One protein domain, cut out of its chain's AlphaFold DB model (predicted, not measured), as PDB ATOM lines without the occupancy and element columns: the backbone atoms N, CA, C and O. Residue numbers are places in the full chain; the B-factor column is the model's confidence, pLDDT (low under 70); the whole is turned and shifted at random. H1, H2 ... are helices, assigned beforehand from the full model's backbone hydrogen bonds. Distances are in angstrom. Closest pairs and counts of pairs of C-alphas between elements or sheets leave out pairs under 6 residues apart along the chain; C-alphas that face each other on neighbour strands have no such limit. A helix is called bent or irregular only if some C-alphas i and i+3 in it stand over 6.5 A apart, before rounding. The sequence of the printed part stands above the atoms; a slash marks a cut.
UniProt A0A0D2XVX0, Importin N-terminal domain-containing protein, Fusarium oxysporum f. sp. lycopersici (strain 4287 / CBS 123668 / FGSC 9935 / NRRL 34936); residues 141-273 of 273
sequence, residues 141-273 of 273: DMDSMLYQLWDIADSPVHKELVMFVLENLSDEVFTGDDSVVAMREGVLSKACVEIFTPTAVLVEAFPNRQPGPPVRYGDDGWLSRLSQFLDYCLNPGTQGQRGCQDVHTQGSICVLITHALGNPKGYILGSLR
ATOM      1  N   ASP A 141     368.095 371.791 309.016       96.88
ATOM      2  CA  ASP A 141     368.422 372.518 310.243       96.88
ATOM      3  C   ASP A 141     367.204 373.165 310.931       96.88
ATOM      4  O   ASP A 141     367.375 373.902 311.903       96.88
ATOM      5  N   MET A 142     365.977 372.855 310.490       97.62
ATOM      6  CA  MET A 142     364.729 373.363 311.084       97.62
ATOM      7  C   MET A 142     364.670 373.161 312.605       97.62
ATOM      8  O   MET A 142     364.261 374.071 313.322       97.62
ATOM      9  N   ASP A 143     365.089 371.996 313.105       98.06
ATOM     10  CA  ASP A 143     365.058 371.700 314.542       98.06
ATOM     11  C   ASP A 143     365.968 372.646 315.335       98.06
ATOM     12  O   ASP A 143     365.584 373.202 316.363       98.06
ATOM     13  N   SER A 144     367.159 372.920 314.794       97.75
ATOM     14  CA  SER A 144     368.091 373.876 315.391       97.75
ATOM     15  C   SER A 144     367.532 375.300 315.387       97.75
ATOM     16  O   SER A 144     367.721 376.037 316.353       97.75
ATOM     17  N   MET A 145     366.785 375.680 314.346       97.88
ATOM     18  CA  MET A 145     366.126 376.986 314.267       97.88
ATOM     19  C   MET A 145     364.984 377.107 315.279       97.88
ATOM     20  O   MET A 145     364.872 378.129 315.954       97.88
ATOM     21  N   LEU A 146     364.162 376.063 315.435       98.12
ATOM     22  CA  LEU A 146     363.129 376.017 316.474       98.12
ATOM     23  C   LEU A 146     363.748 376.100 317.872       98.12
ATOM     24  O   LEU A 146     363.245 376.836 318.720       98.12
ATOM     25  N   TYR A 147     364.864 375.404 318.100       97.50
ATOM     26  CA  TYR A 147     365.601 375.495 319.355       97.50
ATOM     27  C   TYR A 147     366.104 376.918 319.620       97.50
ATOM     28  O   TYR A 147     365.918 377.436 320.717       97.50
ATOM     29  N   GLN A 148     366.687 377.585 318.621       97.31
ATOM     30  CA  GLN A 148     367.158 378.965 318.769       97.31
ATOM     31  C   GLN A 148     366.028 379.918 319.168       97.31
ATOM     32  O   GLN A 148     366.237 380.758 320.034       97.31
ATOM     33  N   LEU A 149     364.830 379.770 318.585       97.12
ATOM     34  CA  LEU A 149     363.653 380.555 318.976       97.12
ATOM     35  C   LEU A 149     363.176 380.221 320.395       97.12
ATOM     36  O   LEU A 149     362.789 381.110 321.156       97.12
ATOM     37  N   TRP A 150     363.207 378.941 320.760       96.31
ATOM     38  CA  TRP A 150     362.824 378.460 322.084       96.31
ATOM     39  C   TRP A 150     363.726 379.010 323.194       96.31
ATOM     40  O   TRP A 150     363.232 379.400 324.259       96.31
ATOM     41  N   ASP A 151     365.028 379.078 322.920       95.31
ATOM     42  CA  ASP A 151     366.076 379.493 323.854       95.31
ATOM     43  C   ASP A 151     366.199 381.021 323.997       95.31
ATOM     44  O   ASP A 151     366.958 381.518 324.827       95.31
ATOM     45  N   ILE A 152     365.405 381.802 323.248       93.81
ATOM     46  CA  ILE A 152     365.318 383.251 323.459       93.81
ATOM     47  C   ILE A 152     364.819 383.512 324.887       93.81
ATOM     48  O   ILE A 152     363.683 383.175 325.263       93.81
ATOM     49  N   ALA A 153     365.690 384.137 325.681       88.56
ATOM     50  CA  ALA A 153     365.410 384.520 327.057       88.56
ATOM     51  C   ALA A 153     364.178 385.436 327.133       88.56
ATOM     52  O   ALA A 153     363.982 386.310 326.289       88.56
ATOM     53  N   ASP A 154     363.333 385.212 328.144       85.31
ATOM     54  CA  ASP A 154     362.145 386.023 328.447       85.31
ATOM     55  C   ASP A 154     361.165 386.241 327.278       85.31
ATOM     56  O   ASP A 154     360.398 387.205 327.255       85.31
ATOM     57  N   SER A 155     361.134 385.309 326.324       91.19
ATOM     58  CA  SER A 155     360.254 385.388 325.163       91.19
ATOM     59  C   SER A 155     359.167 384.302 325.164       91.19
ATOM     60  O   SER A 155     359.357 383.225 324.585       91.19
ATOM     61  N   PRO A 156     357.993 384.563 325.774       90.62
ATOM     62  CA  PRO A 156     356.862 383.639 325.716       90.62
ATOM     63  C   PRO A 156     356.301 383.502 324.295       90.62
ATOM     64  O   PRO A 156     355.951 382.400 323.897       90.62
ATOM     65  N   VAL A 157     356.304 384.572 323.491       93.62
ATOM     66  CA  VAL A 157     355.754 384.537 322.124       93.62
ATOM     67  C   VAL A 157     356.520 383.617 321.177       93.62
ATOM     68  O   VAL A 157     355.911 382.961 320.339       93.62
ATOM     69  N   HIS A 158     357.844 383.530 321.319       95.94
ATOM     70  CA  HIS A 158     358.639 382.599 320.518       95.94
ATOM     71  C   HIS A 158     358.431 381.151 320.979       95.94
ATOM     72  O   HIS A 158     358.326 380.262 320.139       95.94
ATOM     73  N   LYS A 159     358.273 380.910 322.290       94.44
ATOM     74  CA  LYS A 159     357.889 379.588 322.810       94.44
ATOM     75  C   LYS A 159     356.502 379.175 322.306       94.44
ATOM     76  O   LYS A 159     356.348 378.048 321.847       94.44
ATOM     77  N   GLU A 160     355.522 380.084 322.335       93.12
ATOM     78  CA  GLU A 160     354.184 379.893 321.748       93.12
ATOM     79  C   GLU A 160     354.269 379.519 320.265       93.12
ATOM     80  O   GLU A 160     353.669 378.525 319.865       93.12
ATOM     81  N   LEU A 161     355.048 380.258 319.462       96.00
ATOM     82  CA  LEU A 161     355.246 379.928 318.048       96.00
ATOM     83  C   LEU A 161     355.839 378.530 317.876       96.00
ATOM     84  O   LEU A 161     355.331 377.759 317.069       96.00
ATOM     85  N   VAL A 162     356.892 378.193 318.622       97.31
ATOM     86  CA  VAL A 162     357.558 376.887 318.515       97.31
ATOM     87  C   VAL A 162     356.589 375.758 318.861       97.31
ATOM     88  O   VAL A 162     356.478 374.806 318.095       97.31
ATOM     89  N   MET A 163     355.836 375.883 319.958       93.69
ATOM     90  CA  MET A 163     354.810 374.900 320.320       93.69
ATOM     91  C   MET A 163     353.734 374.790 319.245       93.69
ATOM     92  O   MET A 163     353.387 373.678 318.870       93.69
ATOM     93  N   PHE A 164     353.263 375.912 318.696       94.44
ATOM     94  CA  PHE A 164     352.261 375.911 317.634       94.44
ATOM     95  C   PHE A 164     352.767 375.193 316.377       94.44
ATOM     96  O   PHE A 164     352.043 374.380 315.802       94.44
ATOM     97  N   VAL A 165     354.006 375.468 315.953       97.00
ATOM     98  CA  VAL A 165     354.630 374.808 314.795       97.00
ATOM     99  C   VAL A 165     354.753 373.309 315.038       97.00
ATOM    100  O   VAL A 165     354.343 372.530 314.185       97.00
ATOM    101  N   LEU A 166     355.285 372.902 316.193       95.31
ATOM    102  CA  LEU A 166     355.444 371.492 316.548       95.31
ATOM    103  C   LEU A 166     354.092 370.774 316.607       95.31
ATOM    104  O   LEU A 166     353.965 369.676 316.067       95.31
ATOM    105  N   GLU A 167     353.090 371.395 317.231       89.88
ATOM    106  CA  GLU A 167     351.743 370.844 317.396       89.88
ATOM    107  C   GLU A 167     351.100 370.602 316.037       89.88
ATOM    108  O   GLU A 167     350.802 369.458 315.698       89.88
ATOM    109  N   ASN A 168     350.991 371.652 315.223       91.50
ATOM    110  CA  ASN A 168     350.318 371.581 313.932       91.50
ATOM    111  C   ASN A 168     351.089 370.715 312.934       91.50
ATOM    112  O   ASN A 168     350.474 369.971 312.182       91.50
ATOM    113  N   LEU A 169     352.426 370.761 312.928       93.81
ATOM    114  CA  LEU A 169     353.205 369.886 312.054       93.81
ATOM    115  C   LEU A 169     353.016 368.417 312.436       93.81
ATOM    116  O   LEU A 169     352.842 367.585 311.554       93.81
ATOM    117  N   SER A 170     353.045 368.090 313.732       88.88
ATOM    118  CA  SER A 170     352.825 366.712 314.180       88.88
ATOM    119  C   SER A 170     351.415 366.224 313.850       88.88
ATOM    120  O   SER A 170     351.261 365.106 313.366       88.88
ATOM    121  N   ASP A 171     350.401 367.068 314.049       88.00
ATOM    122  CA  ASP A 171     349.013 366.733 313.744       88.00
ATOM    123  C   ASP A 171     348.818 366.492 312.242       88.00
ATOM    124  O   ASP A 171     348.316 365.447 311.842       88.00
ATOM    125  N   GLU A 172     349.334 367.385 311.396       89.38
ATOM    126  CA  GLU A 172     349.284 367.230 309.939       89.38
ATOM    127  C   GLU A 172     350.023 365.970 309.464       89.38
ATOM    128  O   GLU A 172     349.549 365.304 308.550       89.38
ATOM    129  N   VAL A 173     351.161 365.622 310.080       90.00
ATOM    130  CA  VAL A 173     351.978 364.456 309.696       90.00
ATOM    131  C   VAL A 173     351.362 363.121 310.112       90.00
ATOM    132  O   VAL A 173     351.506 362.146 309.378       90.00
ATOM    133  N   PHE A 174     350.716 363.048 311.278       84.56
ATOM    134  CA  PHE A 174     350.213 361.781 311.827       84.56
ATOM    135  C   PHE A 174     348.700 361.587 311.688       84.56
ATOM    136  O   PHE A 174     348.241 360.444 311.675       84.56
ATOM    137  N   THR A 175     347.941 362.676 311.603       83.12
ATOM    138  CA  THR A 175     346.469 362.675 311.634       83.12
ATOM    139  C   THR A 175     345.856 363.398 310.432       83.12
ATOM    140  O   THR A 175     344.679 363.201 310.140       83.12
ATOM    141  N   GLY A 176     346.627 364.241 309.743       79.56
ATOM    142  CA  GLY A 176     346.150 365.046 308.625       79.56
ATOM    143  C   GLY A 176     345.932 364.259 307.330       79.56
ATOM    144  O   GLY A 176     346.584 363.254 307.065       79.56
ATOM    145  N   ASP A 177     345.054 364.796 306.480       84.88
ATOM    146  CA  ASP A 177     344.751 364.284 305.132       84.88
ATOM    147  C   ASP A 177     345.399 365.145 304.018       84.88
ATOM    148  O   ASP A 177     344.946 365.165 302.868       84.88
ATOM    149  N   ASP A 178     346.445 365.914 304.341       91.44
ATOM    150  CA  ASP A 178     347.130 366.785 303.380       91.44
ATOM    151  C   ASP A 178     347.911 365.952 302.345       91.44
ATOM    152  O   ASP A 178     348.745 365.102 302.670       91.44
ATOM    153  N   SER A 179     347.659 366.209 301.059       93.44
ATOM    154  CA  SER A 179     348.256 365.437 299.965       93.44
ATOM    155  C   SER A 179     349.774 365.601 299.853       93.44
ATOM    156  O   SER A 179     350.457 364.660 299.445       93.44
ATOM    157  N   VAL A 180     350.324 366.759 300.234       94.38
ATOM    158  CA  VAL A 180     351.772 367.006 300.262       94.38
ATOM    159  C   VAL A 180     352.417 366.171 301.360       94.38
ATOM    160  O   VAL A 180     353.472 365.574 301.133       94.38
ATOM    161  N   VAL A 181     351.770 366.086 302.526       92.62
ATOM    162  CA  VAL A 181     352.217 365.216 303.619       92.62
ATOM    163  C   VAL A 181     352.167 363.760 303.189       92.62
ATOM    164  O   VAL A 181     353.177 363.075 303.318       92.62
ATOM    165  N   ALA A 182     351.056 363.300 302.608       92.81
ATOM    166  CA  ALA A 182     350.901 361.916 302.161       92.81
ATOM    167  C   ALA A 182     351.998 361.494 301.163       92.81
ATOM    168  O   ALA A 182     352.543 360.396 301.247       92.81
ATOM    169  N   MET A 183     352.402 362.387 300.250       94.38
ATOM    170  CA  MET A 183     353.508 362.125 299.315       94.38
ATOM    171  C   MET A 183     354.886 362.033 299.993       94.38
ATOM    172  O   MET A 183     355.808 361.449 299.422       94.38
ATOM    173  N   ARG A 184     355.050 362.616 301.186       94.31
ATOM    174  CA  ARG A 184     356.321 362.700 301.930       94.31
ATOM    175  C   ARG A 184     356.269 361.998 303.294       94.31
ATOM    176  O   ARG A 184     357.200 362.156 304.086       94.31
ATOM    177  N   GLU A 185     355.234 361.196 303.553       87.94
ATOM    178  CA  GLU A 185     354.911 360.615 304.865       87.94
ATOM    179  C   GLU A 185     356.112 359.885 305.477       87.94
ATOM    180  O   GLU A 185     356.462 360.106 306.635       87.94
ATOM    181  N   GLY A 186     356.815 359.068 304.687       86.31
ATOM    182  CA  GLY A 186     357.965 358.301 305.169       86.31
ATOM    183  C   GLY A 186     359.118 359.167 305.692       86.31
ATOM    184  O   GLY A 186     359.761 358.797 306.672       86.31
ATOM    185  N   VAL A 187     359.381 360.321 305.072       92.38
ATOM    186  CA  VAL A 187     360.447 361.242 305.506       92.38
ATOM    187  C   VAL A 187     359.965 362.100 306.670       92.38
ATOM    188  O   VAL A 187     360.669 362.204 307.673       92.38
ATOM    189  N   LEU A 188     358.764 362.675 306.562       92.31
ATOM    190  CA  LEU A 188     358.206 363.581 307.568       92.31
ATOM    191  C   LEU A 188     357.910 362.868 308.892       92.31
ATOM    192  O   LEU A 188     358.288 363.373 309.945       92.31
ATOM    193  N   SER A 189     357.322 361.667 308.860       89.56
ATOM    194  CA  SER A 189     357.052 360.887 310.077       89.56
ATOM    195  C   SER A 189     358.343 360.519 310.810       89.56
ATOM    196  O   SER A 189     358.444 360.718 312.021       89.56
ATOM    197  N   LYS A 190     359.371 360.056 310.081       88.75
ATOM    198  CA  LYS A 190     360.697 359.770 310.651       88.75
ATOM    199  C   LYS A 190     361.345 361.031 311.217       88.75
ATOM    200  O   LYS A 190     361.859 360.984 312.327       88.75
ATOM    201  N   ALA A 191     361.289 362.148 310.495       92.94
ATOM    202  CA  ALA A 191     361.817 363.428 310.954       92.94
ATOM    203  C   ALA A 191     361.127 363.904 312.248       92.94
ATOM    204  O   ALA A 191     361.811 364.294 313.193       92.94
ATOM    205  N   CYS A 192     359.796 363.792 312.344       91.62
ATOM    206  CA  CYS A 192     359.052 364.068 313.576       91.62
ATOM    207  C   CYS A 192     359.524 363.168 314.724       91.62
ATOM    208  O   CYS A 192     359.883 363.669 315.787       91.62
ATOM    209  N   VAL A 193     359.595 361.849 314.515       87.44
ATOM    210  CA  VAL A 193     360.074 360.913 315.548       87.44
ATOM    211  C   VAL A 193     361.485 361.275 316.021       87.44
ATOM    212  O   VAL A 193     361.743 361.238 317.229       87.44
ATOM    213  N   GLU A 194     362.374 361.665 315.099       90.19
ATOM    214  CA  GLU A 194     363.723 362.126 315.428       90.19
ATOM    215  C   GLU A 194     363.708 363.396 316.283       90.19
ATOM    216  O   GLU A 194     364.375 363.424 317.301       90.19
ATOM    217  N   ILE A 195     362.958 364.447 315.963       94.00
ATOM    218  CA  ILE A 195     363.058 365.675 316.775       94.00
ATOM    219  C   ILE A 195     362.310 365.566 318.113       94.00
ATOM    220  O   ILE A 195     362.709 366.182 319.099       94.00
ATOM    221  N   PHE A 196     361.233 364.775 318.191       90.62
ATOM    222  CA  PHE A 196     360.426 364.678 319.412       90.62
ATOM    223  C   PHE A 196     361.042 363.765 320.470       90.62
ATOM    224  O   PHE A 196     361.022 364.097 321.658       90.62
ATOM    225  N   THR A 197     361.589 362.621 320.064       87.56
ATOM    226  CA  THR A 197     361.997 361.569 321.003       87.56
ATOM    227  C   THR A 197     363.436 361.788 321.474       87.56
ATOM    228  O   THR A 197     364.290 362.059 320.636       87.56
ATOM    229  N   PRO A 198     363.776 361.627 322.762       90.44
ATOM    230  CA  PRO A 198     365.175 361.649 323.196       90.44
ATOM    231  C   PRO A 198     366.013 360.543 322.529       90.44
ATOM    232  O   PRO A 198     365.535 359.415 322.369       90.44
ATOM    233  N   THR A 199     367.280 360.822 322.198       89.81
ATOM    234  CA  THR A 199     368.191 359.847 321.559       89.81
ATOM    235  C   THR A 199     368.313 358.567 322.386       89.81
ATOM    236  O   THR A 199     368.227 357.465 321.841       89.81
ATOM    237  N   ALA A 200     368.454 358.699 323.711       89.19
ATOM    238  CA  ALA A 200     368.576 357.563 324.626       89.19
ATOM    239  C   ALA A 200     367.382 356.596 324.517       89.19
ATOM    240  O   ALA A 200     367.575 355.387 324.416       89.19
ATOM    241  N   VAL A 201     366.160 357.137 324.437       86.38
ATOM    242  CA  VAL A 201     364.926 356.347 324.315       86.38
ATOM    243  C   VAL A 201     364.872 355.614 322.976       86.38
ATOM    244  O   VAL A 201     364.478 354.453 322.929       86.38
ATOM    245  N   LEU A 202     365.297 356.253 321.880       82.12
ATOM    246  CA  LEU A 202     365.293 355.617 320.559       82.12
ATOM    247  C   LEU A 202     366.289 354.462 320.461       82.12
ATOM    248  O   LEU A 202     365.965 353.432 319.874       82.12
ATOM    249  N   VAL A 203     367.487 354.630 321.026       86.94
ATOM    250  CA  VAL A 203     368.525 353.588 321.034       86.94
ATOM    251  C   VAL A 203     368.102 352.403 321.900       86.94
ATOM    252  O   VAL A 203     368.280 351.257 321.493       86.94
ATOM    253  N   GLU A 204     367.520 352.668 323.071       85.19
ATOM    254  CA  GLU A 204     367.073 351.627 323.997       85.19
ATOM    255  C   GLU A 204     365.854 350.861 323.462       85.19
ATOM    256  O   GLU A 204     365.856 349.630 323.433       85.19
ATOM    257  N   ALA A 205     364.820 351.573 323.009       78.50
ATOM    258  CA  ALA A 205     363.569 350.954 322.578       78.50
ATOM    259  C   ALA A 205     363.654 350.336 321.171       78.50
ATOM    260  O   ALA A 205     362.933 349.378 320.879       78.50
ATOM    261  N   PHE A 206     364.524 350.858 320.296       79.56
ATOM    262  CA  PHE A 206     364.613 350.449 318.890       79.56
ATOM    263  C   PHE A 206     366.069 350.319 318.399       79.56
ATOM    264  O   PHE A 206     366.484 351.026 317.476       79.56
ATOM    265  N   PRO A 207     366.851 349.367 318.939       80.38
ATOM    266  CA  PRO A 207     368.282 349.239 318.638       80.38
ATOM    267  C   PRO A 207     368.597 348.927 317.164       80.38
ATOM    268  O   PRO A 207     369.687 349.235 316.694       80.38
ATOM    269  N   ASN A 208     367.650 348.340 316.422       84.31
ATOM    270  CA  ASN A 208     367.806 347.974 315.006       84.31
ATOM    271  C   ASN A 208     367.060 348.916 314.043       84.31
ATOM    272  O   ASN A 208     366.815 348.544 312.896       84.31
ATOM    273  N   ARG A 209     366.639 350.101 314.504       81.12
ATOM    274  CA  ARG A 209     365.911 351.062 313.661       81.12
ATOM    275  C   ARG A 209     366.776 351.549 312.501       81.12
ATOM    276  O   ARG A 209     367.982 351.743 312.656       81.12
ATOM    277  N   GLN A 210     366.149 351.849 311.370       79.56
ATOM    278  CA  GLN A 210     366.807 352.687 310.371       79.56
ATOM    279  C   GLN A 210     366.819 354.140 310.865       79.56
ATOM    280  O   GLN A 210     365.766 354.633 311.279       79.56
ATOM    281  N   PRO A 211     367.974 354.831 310.847       76.94
ATOM    282  CA  PRO A 211     368.031 356.229 311.251       76.94
ATOM    283  C   PRO A 211     367.166 357.090 310.322       76.94
ATOM    284  O   PRO A 211     367.121 356.860 309.110       76.94
ATOM    285  N   GLY A 212     366.463 358.067 310.900       79.56
ATOM    286  CA  GLY A 212     365.759 359.086 310.130       79.56
ATOM    287  C   GLY A 212     366.720 360.040 309.405       79.56
ATOM    288  O   GLY A 212     367.944 359.902 309.507       79.56
ATOM    289  N   PRO A 213     366.186 361.032 308.667       88.31
ATOM    290  CA  PRO A 213     367.018 362.098 308.119       88.31
ATOM    291  C   PRO A 213     367.754 362.831 309.261       88.31
ATOM    292  O   PRO A 213     367.217 362.915 310.370       88.31
ATOM    293  N   PRO A 214     368.969 363.366 309.032       93.88
ATOM    294  CA  PRO A 214     369.785 364.001 310.069       93.88
ATOM    295  C   PRO A 214     369.271 365.414 310.401       93.88
ATOM    296  O   PRO A 214     369.960 366.404 310.184       93.88
ATOM    297  N   VAL A 215     368.032 365.499 310.892       95.44
ATOM    298  CA  VAL A 215     367.318 366.756 311.175       95.44
ATOM    299  C   VAL A 215     367.409 367.199 312.632       95.44
ATOM    300  O   VAL A 215     367.076 368.335 312.946       95.44
ATOM    301  N   ARG A 216     367.810 366.293 313.528       95.00
ATOM    302  CA  ARG A 216     367.820 366.494 314.981       95.00
ATOM    303  C   ARG A 216     368.901 367.482 315.417       95.00
ATOM    304  O   ARG A 216     370.057 367.372 315.011       95.00
ATOM    305  N   TYR A 217     368.549 368.339 316.369       96.31
ATOM    306  CA  TYR A 217     369.439 369.213 317.114       96.31
ATOM    307  C   TYR A 217     369.522 368.805 318.597       96.31
ATOM    308  O   TYR A 217     368.626 369.060 319.405       96.31
ATOM    309  N   GLY A 218     370.650 368.192 318.971       94.44
ATOM    310  CA  GLY A 218     370.917 367.720 320.335       94.44
ATOM    311  C   GLY A 218     370.156 366.443 320.721       94.44
ATOM    312  O   GLY A 218     369.289 365.964 319.996       94.44
ATOM    313  N   ASP A 219     370.485 365.874 321.882       93.50
ATOM    314  CA  ASP A 219     370.019 364.528 322.258       93.50
ATOM    315  C   ASP A 219     368.694 364.486 323.029       93.50
ATOM    316  O   ASP A 219     368.051 363.436 323.090       93.50
ATOM    317  N   ASP A 220     368.254 365.610 323.596       90.88
ATOM    318  CA  ASP A 220     367.099 365.641 324.506       90.88
ATOM    319  C   ASP A 220     365.759 365.392 323.798       90.88
ATOM    320  O   ASP A 220     364.856 364.793 324.379       90.88
ATOM    321  N   GLY A 221     365.616 365.871 322.559       91.50
ATOM    322  CA  GLY A 221     364.338 365.922 321.842       91.50
ATOM    323  C   GLY A 221     363.294 366.859 322.475       91.50
ATOM    324  O   GLY A 221     363.418 367.317 323.616       91.50
ATOM    325  N   TRP A 222     362.226 367.156 321.732       94.06
ATOM    326  CA  TRP A 222     361.182 368.084 322.180       94.06
ATOM    327  C   TRP A 222     360.344 367.562 323.342       94.06
ATOM    328  O   TRP A 222     359.926 368.367 324.167       94.06
ATOM    329  N   LEU A 223     360.135 366.250 323.488       88.88
ATOM    330  CA  LEU A 223     359.355 365.729 324.618       88.88
ATOM    331  C   LEU A 223     359.999 366.054 325.964       88.88
ATOM    332  O   LEU A 223     359.300 366.458 326.894       88.88
ATOM    333  N   SER A 224     361.324 365.932 326.057       90.69
ATOM    334  CA  SER A 224     362.065 366.300 327.264       90.69
ATOM    335  C   SER A 224     361.953 367.804 327.531       90.69
ATOM    336  O   SER A 224     361.588 368.213 328.632       90.69
ATOM    337  N   ARG A 225     362.164 368.635 326.499       92.88
ATOM    338  CA  ARG A 225     362.094 370.105 326.606       92.88
ATOM    339  C   ARG A 225     360.715 370.604 327.025       92.88
ATOM    340  O   ARG A 225     360.609 371.439 327.921       92.88
ATOM    341  N   LEU A 226     359.663 370.084 326.399       90.88
ATOM    342  CA  LEU A 226     358.284 370.465 326.684       90.88
ATOM    343  C   LEU A 226     357.846 369.990 328.073       90.88
ATOM    344  O   LEU A 226     357.173 370.741 328.772       90.88
ATOM    345  N   SER A 227     358.279 368.801 328.509       88.31
ATOM    346  CA  SER A 227     357.991 368.299 329.860       88.31
ATOM    347  C   SER A 227     358.652 369.167 330.934       88.31
ATOM    348  O   SER A 227     357.981 369.610 331.858       88.31
ATOM    349  N   GLN A 228     359.936 369.503 330.768       90.50
ATOM    350  CA  GLN A 228     360.647 370.405 331.684       90.50
ATOM    351  C   GLN A 228     359.987 371.788 331.750       90.50
ATOM    352  O   GLN A 228     359.868 372.387 332.820       90.50
ATOM    353  N   PHE A 229     359.535 372.305 330.607       89.19
ATOM    354  CA  PHE A 229     358.837 373.583 330.557       89.19
ATOM    355  C   PHE A 229     357.448 373.519 331.200       89.19
ATOM    356  O   PHE A 229     357.069 374.446 331.914       89.19
ATOM    357  N   LEU A 230     356.708 372.424 331.016       86.06
ATOM    358  CA  LEU A 230     355.443 372.196 331.710       86.06
ATOM    359  C   LEU A 230     355.652 372.151 333.227       86.06
ATOM    360  O   LEU A 230     354.941 372.844 333.951       86.06
ATOM    361  N   ASP A 231     356.662 371.420 333.699       86.50
ATOM    362  CA  ASP A 231     357.016 371.358 335.119       86.50
ATOM    363  C   ASP A 231     357.353 372.743 335.680       86.50
ATOM    364  O   ASP A 231     356.908 373.091 336.777       86.50
ATOM    365  N   TYR A 232     358.081 373.559 334.912       84.69
ATOM    366  CA  TYR A 232     358.357 374.954 335.256       84.69
ATOM    367  C   TYR A 232     357.072 375.795 335.354       84.69
ATOM    368  O   TYR A 232     356.927 376.610 336.265       84.69
ATOM    369  N   CYS A 233     356.108 375.586 334.453       81.62
ATOM    370  CA  CYS A 233     354.838 376.315 334.460       81.62
ATOM    371  C   CYS A 233     353.915 375.890 335.613       81.62
ATOM    372  O   CYS A 233     353.231 376.735 336.193       81.62
ATOM    373  N   LEU A 234     353.899 374.598 335.955       80.31
ATOM    374  CA  LEU A 234     353.066 374.032 337.020       80.31
ATOM    375  C   LEU A 234     353.643 374.271 338.423       80.31
ATOM    376  O   LEU A 234     352.878 374.314 339.388       80.31
ATOM    377  N   ASN A 235     354.959 374.479 338.549       80.81
ATOM    378  CA  ASN A 235     355.641 374.719 339.823       80.81
ATOM    379  C   ASN A 235     356.254 376.135 339.917       80.81
ATOM    380  O   ASN A 235     357.467 376.270 340.084       80.81
ATOM    381  N   PRO A 236     355.451 377.219 339.906       59.94
ATOM    382  CA  PRO A 236     355.960 378.597 339.947       59.94
ATOM    383  C   PRO A 236     356.608 378.999 341.292       59.94
ATOM    384  O   PRO A 236     357.026 380.140 341.461       59.94
ATOM    385  N   GLY A 237     356.652 378.101 342.284       53.31
ATOM    386  CA  GLY A 237     357.021 378.397 343.674       53.31
ATOM    387  C   GLY A 237     358.514 378.341 344.024       53.31
ATOM    388  O   GLY A 237     358.859 378.679 345.154       53.31
ATOM    389  N   THR A 238     359.406 377.924 343.121       50.69
ATOM    390  CA  THR A 238     360.838 377.710 343.436       50.69
ATOM    391  C   THR A 238     361.801 378.726 342.823       50.69
ATOM    392  O   THR A 238     362.935 378.822 343.288       50.69
ATOM    393  N   GLN A 239     361.376 379.545 341.859       48.25
ATOM    394  CA  GLN A 239     362.152 380.685 341.359       48.25
ATOM    395  C   GLN A 239     361.197 381.853 341.103       48.25
ATOM    396  O   GLN A 239     360.163 381.664 340.480       48.25
ATOM    397  N   GLY A 240     361.509 383.047 341.620       45.66
ATOM    398  CA  GLY A 240     360.630 384.229 341.680       45.66
ATOM    399  C   GLY A 240     360.246 384.884 340.343       45.66
ATOM    400  O   GLY A 240     360.135 386.108 340.275       45.66
ATOM    401  N   GLN A 241     360.038 384.107 339.284       47.56
ATOM    402  CA  GLN A 241     359.522 384.540 337.992       47.56
ATOM    403  C   GLN A 241     358.090 384.022 337.809       47.56
ATOM    404  O   GLN A 241     357.759 382.895 338.167       47.56
ATOM    405  N   ARG A 242     357.209 384.872 337.265       47.94
ATOM    406  CA  ARG A 242     355.829 384.494 336.929       47.94
ATOM    407  C   ARG A 242     355.874 383.367 335.892       47.94
ATOM    408  O   ARG A 242     356.159 383.635 334.728       47.94
ATOM    409  N   GLY A 243     355.610 382.132 336.318       48.50
ATOM    410  CA  GLY A 243     355.419 380.995 335.418       48.50
ATOM    411  C   GLY A 243     354.316 381.271 334.389       48.50
ATOM    412  O   GLY A 243     353.448 382.124 334.605       48.50
ATOM    413  N   CYS A 244     354.356 380.567 333.256       53.31
ATOM    414  CA  CYS A 244     353.316 380.666 332.236       53.31
ATOM    415  C   CYS A 244     352.008 380.083 332.806       53.31
ATOM    416  O   CYS A 244     351.852 378.870 332.916       53.31
ATOM    417  N   GLN A 245     351.085 380.954 333.223       52.50
ATOM    418  CA  GLN A 245     349.746 380.581 333.709       52.50
ATOM    419  C   GLN A 245     348.742 380.384 332.560       52.50
ATOM    420  O   GLN A 245     347.536 380.323 332.798       52.50
ATOM    421  N   ASP A 246     349.218 380.337 331.314       62.34
ATOM    422  CA  ASP A 246     348.352 380.219 330.152       62.34
ATOM    423  C   ASP A 246     347.893 378.766 329.965       62.34
ATOM    424  O   ASP A 246     348.674 377.863 329.648       62.34
ATOM    425  N   VAL A 247     346.594 378.546 330.168       58.25
ATOM    426  CA  VAL A 247     345.919 377.255 329.982       58.25
ATOM    427  C   VAL A 247     346.072 376.755 328.542       58.25
ATOM    428  O   VAL A 247     346.155 375.548 328.324       58.25
ATOM    429  N   HIS A 248     346.161 377.661 327.563       62.59
ATOM    430  CA  HIS A 248     346.378 377.298 326.164       62.59
ATOM    431  C   HIS A 248     347.749 376.639 325.974       62.59
ATOM    432  O   HIS A 248     347.854 375.579 325.364       62.59
ATOM    433  N   THR A 249     348.798 377.223 326.558       60.38
ATOM    434  CA  THR A 249     350.160 376.676 326.517       60.38
ATOM    435  C   THR A 249     350.237 375.290 327.156       60.38
ATOM    436  O   THR A 249     350.838 374.380 326.589       60.38
ATOM    437  N   GLN A 250     349.594 375.102 328.309       59.88
ATOM    438  CA  GLN A 250     349.546 373.800 328.981       59.88
ATOM    439  C   GLN A 250     348.787 372.753 328.148       59.88
ATOM    440  O   GLN A 250     349.222 371.606 328.059       59.88
ATOM    441  N   GLY A 251     347.690 373.157 327.498       60.03
ATOM    442  CA  GLY A 251     346.926 372.317 326.576       60.03
ATOM    443  C   GLY A 251     347.758 371.833 325.386       60.03
ATOM    444  O   GLY A 251     347.842 370.625 325.168       60.03
ATOM    445  N   SER A 252     348.434 372.746 324.681       62.53
ATOM    446  CA  SER A 252     349.305 372.421 323.540       62.53
ATOM    447  C   SER A 252     350.415 371.433 323.907       62.53
ATOM    448  O   SER A 252     350.681 370.488 323.167       62.53
ATOM    449  N   ILE A 253     351.039 371.591 325.083       61.69
ATOM    450  CA  ILE A 253     352.071 370.656 325.555       61.69
ATOM    451  C   ILE A 253     351.479 369.261 325.795       61.69
ATOM    452  O   ILE A 253     352.058 368.265 325.364       61.69
ATOM    453  N   CYS A 254     350.317 369.172 326.443       59.41
ATOM    454  CA  CYS A 254     349.642 367.897 326.669       59.41
ATOM    455  C   CYS A 254     349.237 367.212 325.358       59.41
ATOM    456  O   CYS A 254     349.396 365.997 325.249       59.41
ATOM    457  N   VAL A 255     348.756 367.962 324.360       64.56
ATOM    458  CA  VAL A 255     348.441 367.430 323.023       64.56
ATOM    459  C   VAL A 255     349.703 366.901 322.353       64.56
ATOM    460  O   VAL A 255     349.710 365.756 321.920       64.56
ATOM    461  N   LEU A 256     350.799 367.662 322.361       64.19
ATOM    462  CA  LEU A 256     352.086 367.246 321.799       64.19
ATOM    463  C   LEU A 256     352.639 365.974 322.446       64.19
ATOM    464  O   LEU A 256     353.059 365.044 321.756       64.19
ATOM    465  N   ILE A 257     352.597 365.912 323.776       63.84
ATOM    466  CA  ILE A 257     352.991 364.724 324.531       63.84
ATOM    467  C   ILE A 257     352.058 363.557 324.190       63.84
ATOM    468  O   ILE A 257     352.525 362.443 323.986       63.84
ATOM    469  N   THR A 258     350.752 363.794 324.061       63.06
ATOM    470  CA  THR A 258     349.780 362.749 323.713       63.06
ATOM    471  C   THR A 258     349.931 362.279 322.269       63.06
ATOM    472  O   THR A 258     349.827 361.088 322.031       63.06
ATOM    473  N   HIS A 259     350.228 363.141 321.300       62.78
ATOM    474  CA  HIS A 259     350.506 362.726 319.922       62.78
ATOM    475  C   HIS A 259     351.787 361.895 319.851       62.78
ATOM    476  O   HIS A 259     351.814 360.846 319.208       62.78
ATOM    477  N   ALA A 260     352.820 362.293 320.591       59.06
ATOM    478  CA  ALA A 260     354.066 361.546 320.622       59.06
ATOM    479  C   ALA A 260     353.978 360.225 321.416       59.06
ATOM    480  O   ALA A 260     354.658 359.259 321.071       59.06
ATOM    481  N   LEU A 261     353.149 360.153 322.466       54.34
ATOM    482  CA  LEU A 261     353.000 358.970 323.332       54.34
ATOM    483  C   LEU A 261     351.780 358.091 322.999       54.34
ATOM    484  O   LEU A 261     351.732 356.936 323.413       54.34
ATOM    485  N   GLY A 262     350.784 358.619 322.291       47.97
ATOM    486  CA  GLY A 262     349.425 358.072 322.181       47.97
ATOM    487  C   GLY A 262     349.223 357.032 321.088       47.97
ATOM    488  O   GLY A 262     348.158 356.421 321.030       47.97
ATOM    489  N   ASN A 263     350.231 356.746 320.259       44.44
ATOM    490  CA  ASN A 263     350.181 355.564 319.400       44.44
ATOM    491  C   ASN A 263     351.557 354.925 319.126       44.44
ATOM    492  O   ASN A 263     352.008 354.867 317.977       44.44
ATOM    493  N   PRO A 264     352.227 354.356 320.150       43.41
ATOM    494  CA  PRO A 264     353.504 353.679 319.957       43.41
ATOM    495  C   PRO A 264     353.359 352.399 319.125       43.41
ATOM    496  O   PRO A 264     354.352 351.899 318.611       43.41
ATOM    497  N   LYS A 265     352.143 351.836 318.995       36.97
ATOM    498  CA  LYS A 265     351.931 350.508 318.399       36.97
ATOM    499  C   LYS A 265     351.525 350.498 316.923       36.97
ATOM    500  O   LYS A 265     351.727 349.468 316.288       36.97
ATOM    501  N   GLY A 266     351.000 351.599 316.383       41.69
ATOM    502  CA  GLY A 266     350.546 351.672 314.987       41.69
ATOM    503  C   GLY A 266     351.472 352.466 314.067       41.69
ATOM    504  O   GLY A 266     351.994 351.918 313.104       41.69
ATOM    505  N   TYR A 267     351.702 353.742 314.381       41.34
ATOM    506  CA  TYR A 267     352.349 354.680 313.453       41.34
ATOM    507  C   TYR A 267     353.858 354.814 313.695       41.34
ATOM    508  O   TYR A 267     354.646 354.698 312.762       41.34
ATOM    509  N   ILE A 268     354.293 354.920 314.955       41.50
ATOM    510  CA  ILE A 268     355.726 355.008 315.300       41.50
ATOM    511  C   ILE A 268     356.444 353.671 315.036       41.50
ATOM    512  O   ILE A 268     357.540 353.647 314.479       41.50
ATOM    513  N   LEU A 269     355.803 352.537 315.350       41.41
ATOM    514  CA  LEU A 269     356.311 351.195 315.026       41.41
ATOM    515  C   LEU A 269     356.287 350.879 313.519       41.41
ATOM    516  O   LEU A 269     357.053 350.022 313.084       41.41
ATOM    517  N   GLY A 270     355.422 351.538 312.739       46.16
ATOM    518  CA  GLY A 270     355.375 351.425 311.280       46.16
ATOM    519  C   GLY A 270     356.518 352.182 310.604       46.16
ATOM    520  O   GLY A 270     357.193 351.614 309.752       46.16
ATOM    521  N   SER A 271     356.800 353.415 311.040       47.00
ATOM    522  CA  SER A 271     357.883 354.240 310.477       47.00
ATOM    523  C   SER A 271     359.289 353.845 310.948       47.00
ATOM    524  O   SER A 271     360.266 354.225 310.307       47.00
ATOM    525  N   LEU A 272     359.421 353.108 312.057       44.56
ATOM    526  CA  LEU A 272     360.709 352.602 312.565       44.56
ATOM    527  C   LEU A 272     361.074 351.194 312.052       44.56
ATOM    528  O   LEU A 272     362.180 350.728 312.344       44.56
ATOM    529  N   ARG A 273     360.166 350.521 311.329       44.66
ATOM    530  CA  ARG A 273     360.397 349.217 310.685       44.66
ATOM    531  C   ARG A 273     360.895 349.345 309.250       44.66
ATOM    532  O   ARG A 273     360.589 350.357 308.586       44.66
TER     533      ARG A 273
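Overview. This is residues 141 to 273 of the 273 residues of the protein "Importin N-terminal domain-containing protein" of Fusarium oxysporum f. sp. lycopersici (strain 4287 / CBS 123668 / FGSC 9935 / NRRL 34936) (UniProt A0A0D2XVX0). Two helical hairpins, H1 with H2 and H5 with H6, pack side by side through H2 and H6, and the kinked helix H3 crosses one end of this group. The small H7 packs on H3, H4 lies off to the side of that end and touches no helix, and the loop of residues 235 to 246 lies at the opposite end. The printed part has 133 residues with seven named helices, H1 to H7 in order, and no named strand; the class is all helix. It is compact, with a radius of gyration of the C-alphas of 15.3 A and spans of 47 by 33 by 27 A.

Along the chain. Find C-alpha 142 at (364.729, 373.363, 311.084); there H1 begins, residues 142 to 150. H2, residues 156 to 174, is the longest helix and covers 26.7 A. H3, residues 179 to 196, covers 23.0 A from C-alpha 179 at (348.256, 365.437, 299.965). It is irregular, with C-alphas 183 and 186 8.3 A apart, and has a kink of 78 degrees near residue 186. Next come H4, residues 199 to 205, and H5, residues 221 to 234, 20.6 A long. H6, residues 247 to 261, covers 20.7 A, and H7, residues 268 to 271, ends at C-alpha 271 (357.883, 354.240, 310.477).

Arrangement. Begin at Trp 150 and Lys 159, whose C-alphas, 5.1 A apart, are the closest of the hairpin H1 and H2; the two touch at a shallow tilt of 32 degrees, opposite ways. H2 touches H3 with residues 170 to 174 alone, closest at the C-alphas of Val 173 and Val 181, 6.1 A. H2 touches H6 at a tilt of 36 degrees, only just steep, the same way; the C-alphas of Glu 167 and Leu 256 come closest, 5.7 A. H5 and H6 form the other hairpin, opposite ways at 34 degrees, only just shallow, with the C-alphas of Leu 226 and Ile 253 closest at 6.3 A. The helix packing is thus part aligned, at shallow tilts, and part crossed. H3 and H5 touch only at their ends, where the C-alphas of Phe 196 and Trp 222 are 4.5 A apart. H7 touches H3, closest at the C-alphas of Ser 271 and Lys 190, 6.2 A. H1 and H5 are near each other; H3 and H4 meet only through their link. Every O i to N i+4 pair is within hydrogen-bond range in H1, H2, H4, H5 and H6; H3 has 11 of 14, and H7 is too short for such a pair.

Size, cuts and confidence. Look at Met 183 and Gly 240, whose C-alphas are the two farthest apart, 48.3 A. The printed part has no cut and ends at Arg 273, the chain's last residue. The links from H4 to H5 and from H5 to H6 are long. In this model the mean pLDDT of the printed part is 79.6, and residues 236 to 273 are under 70.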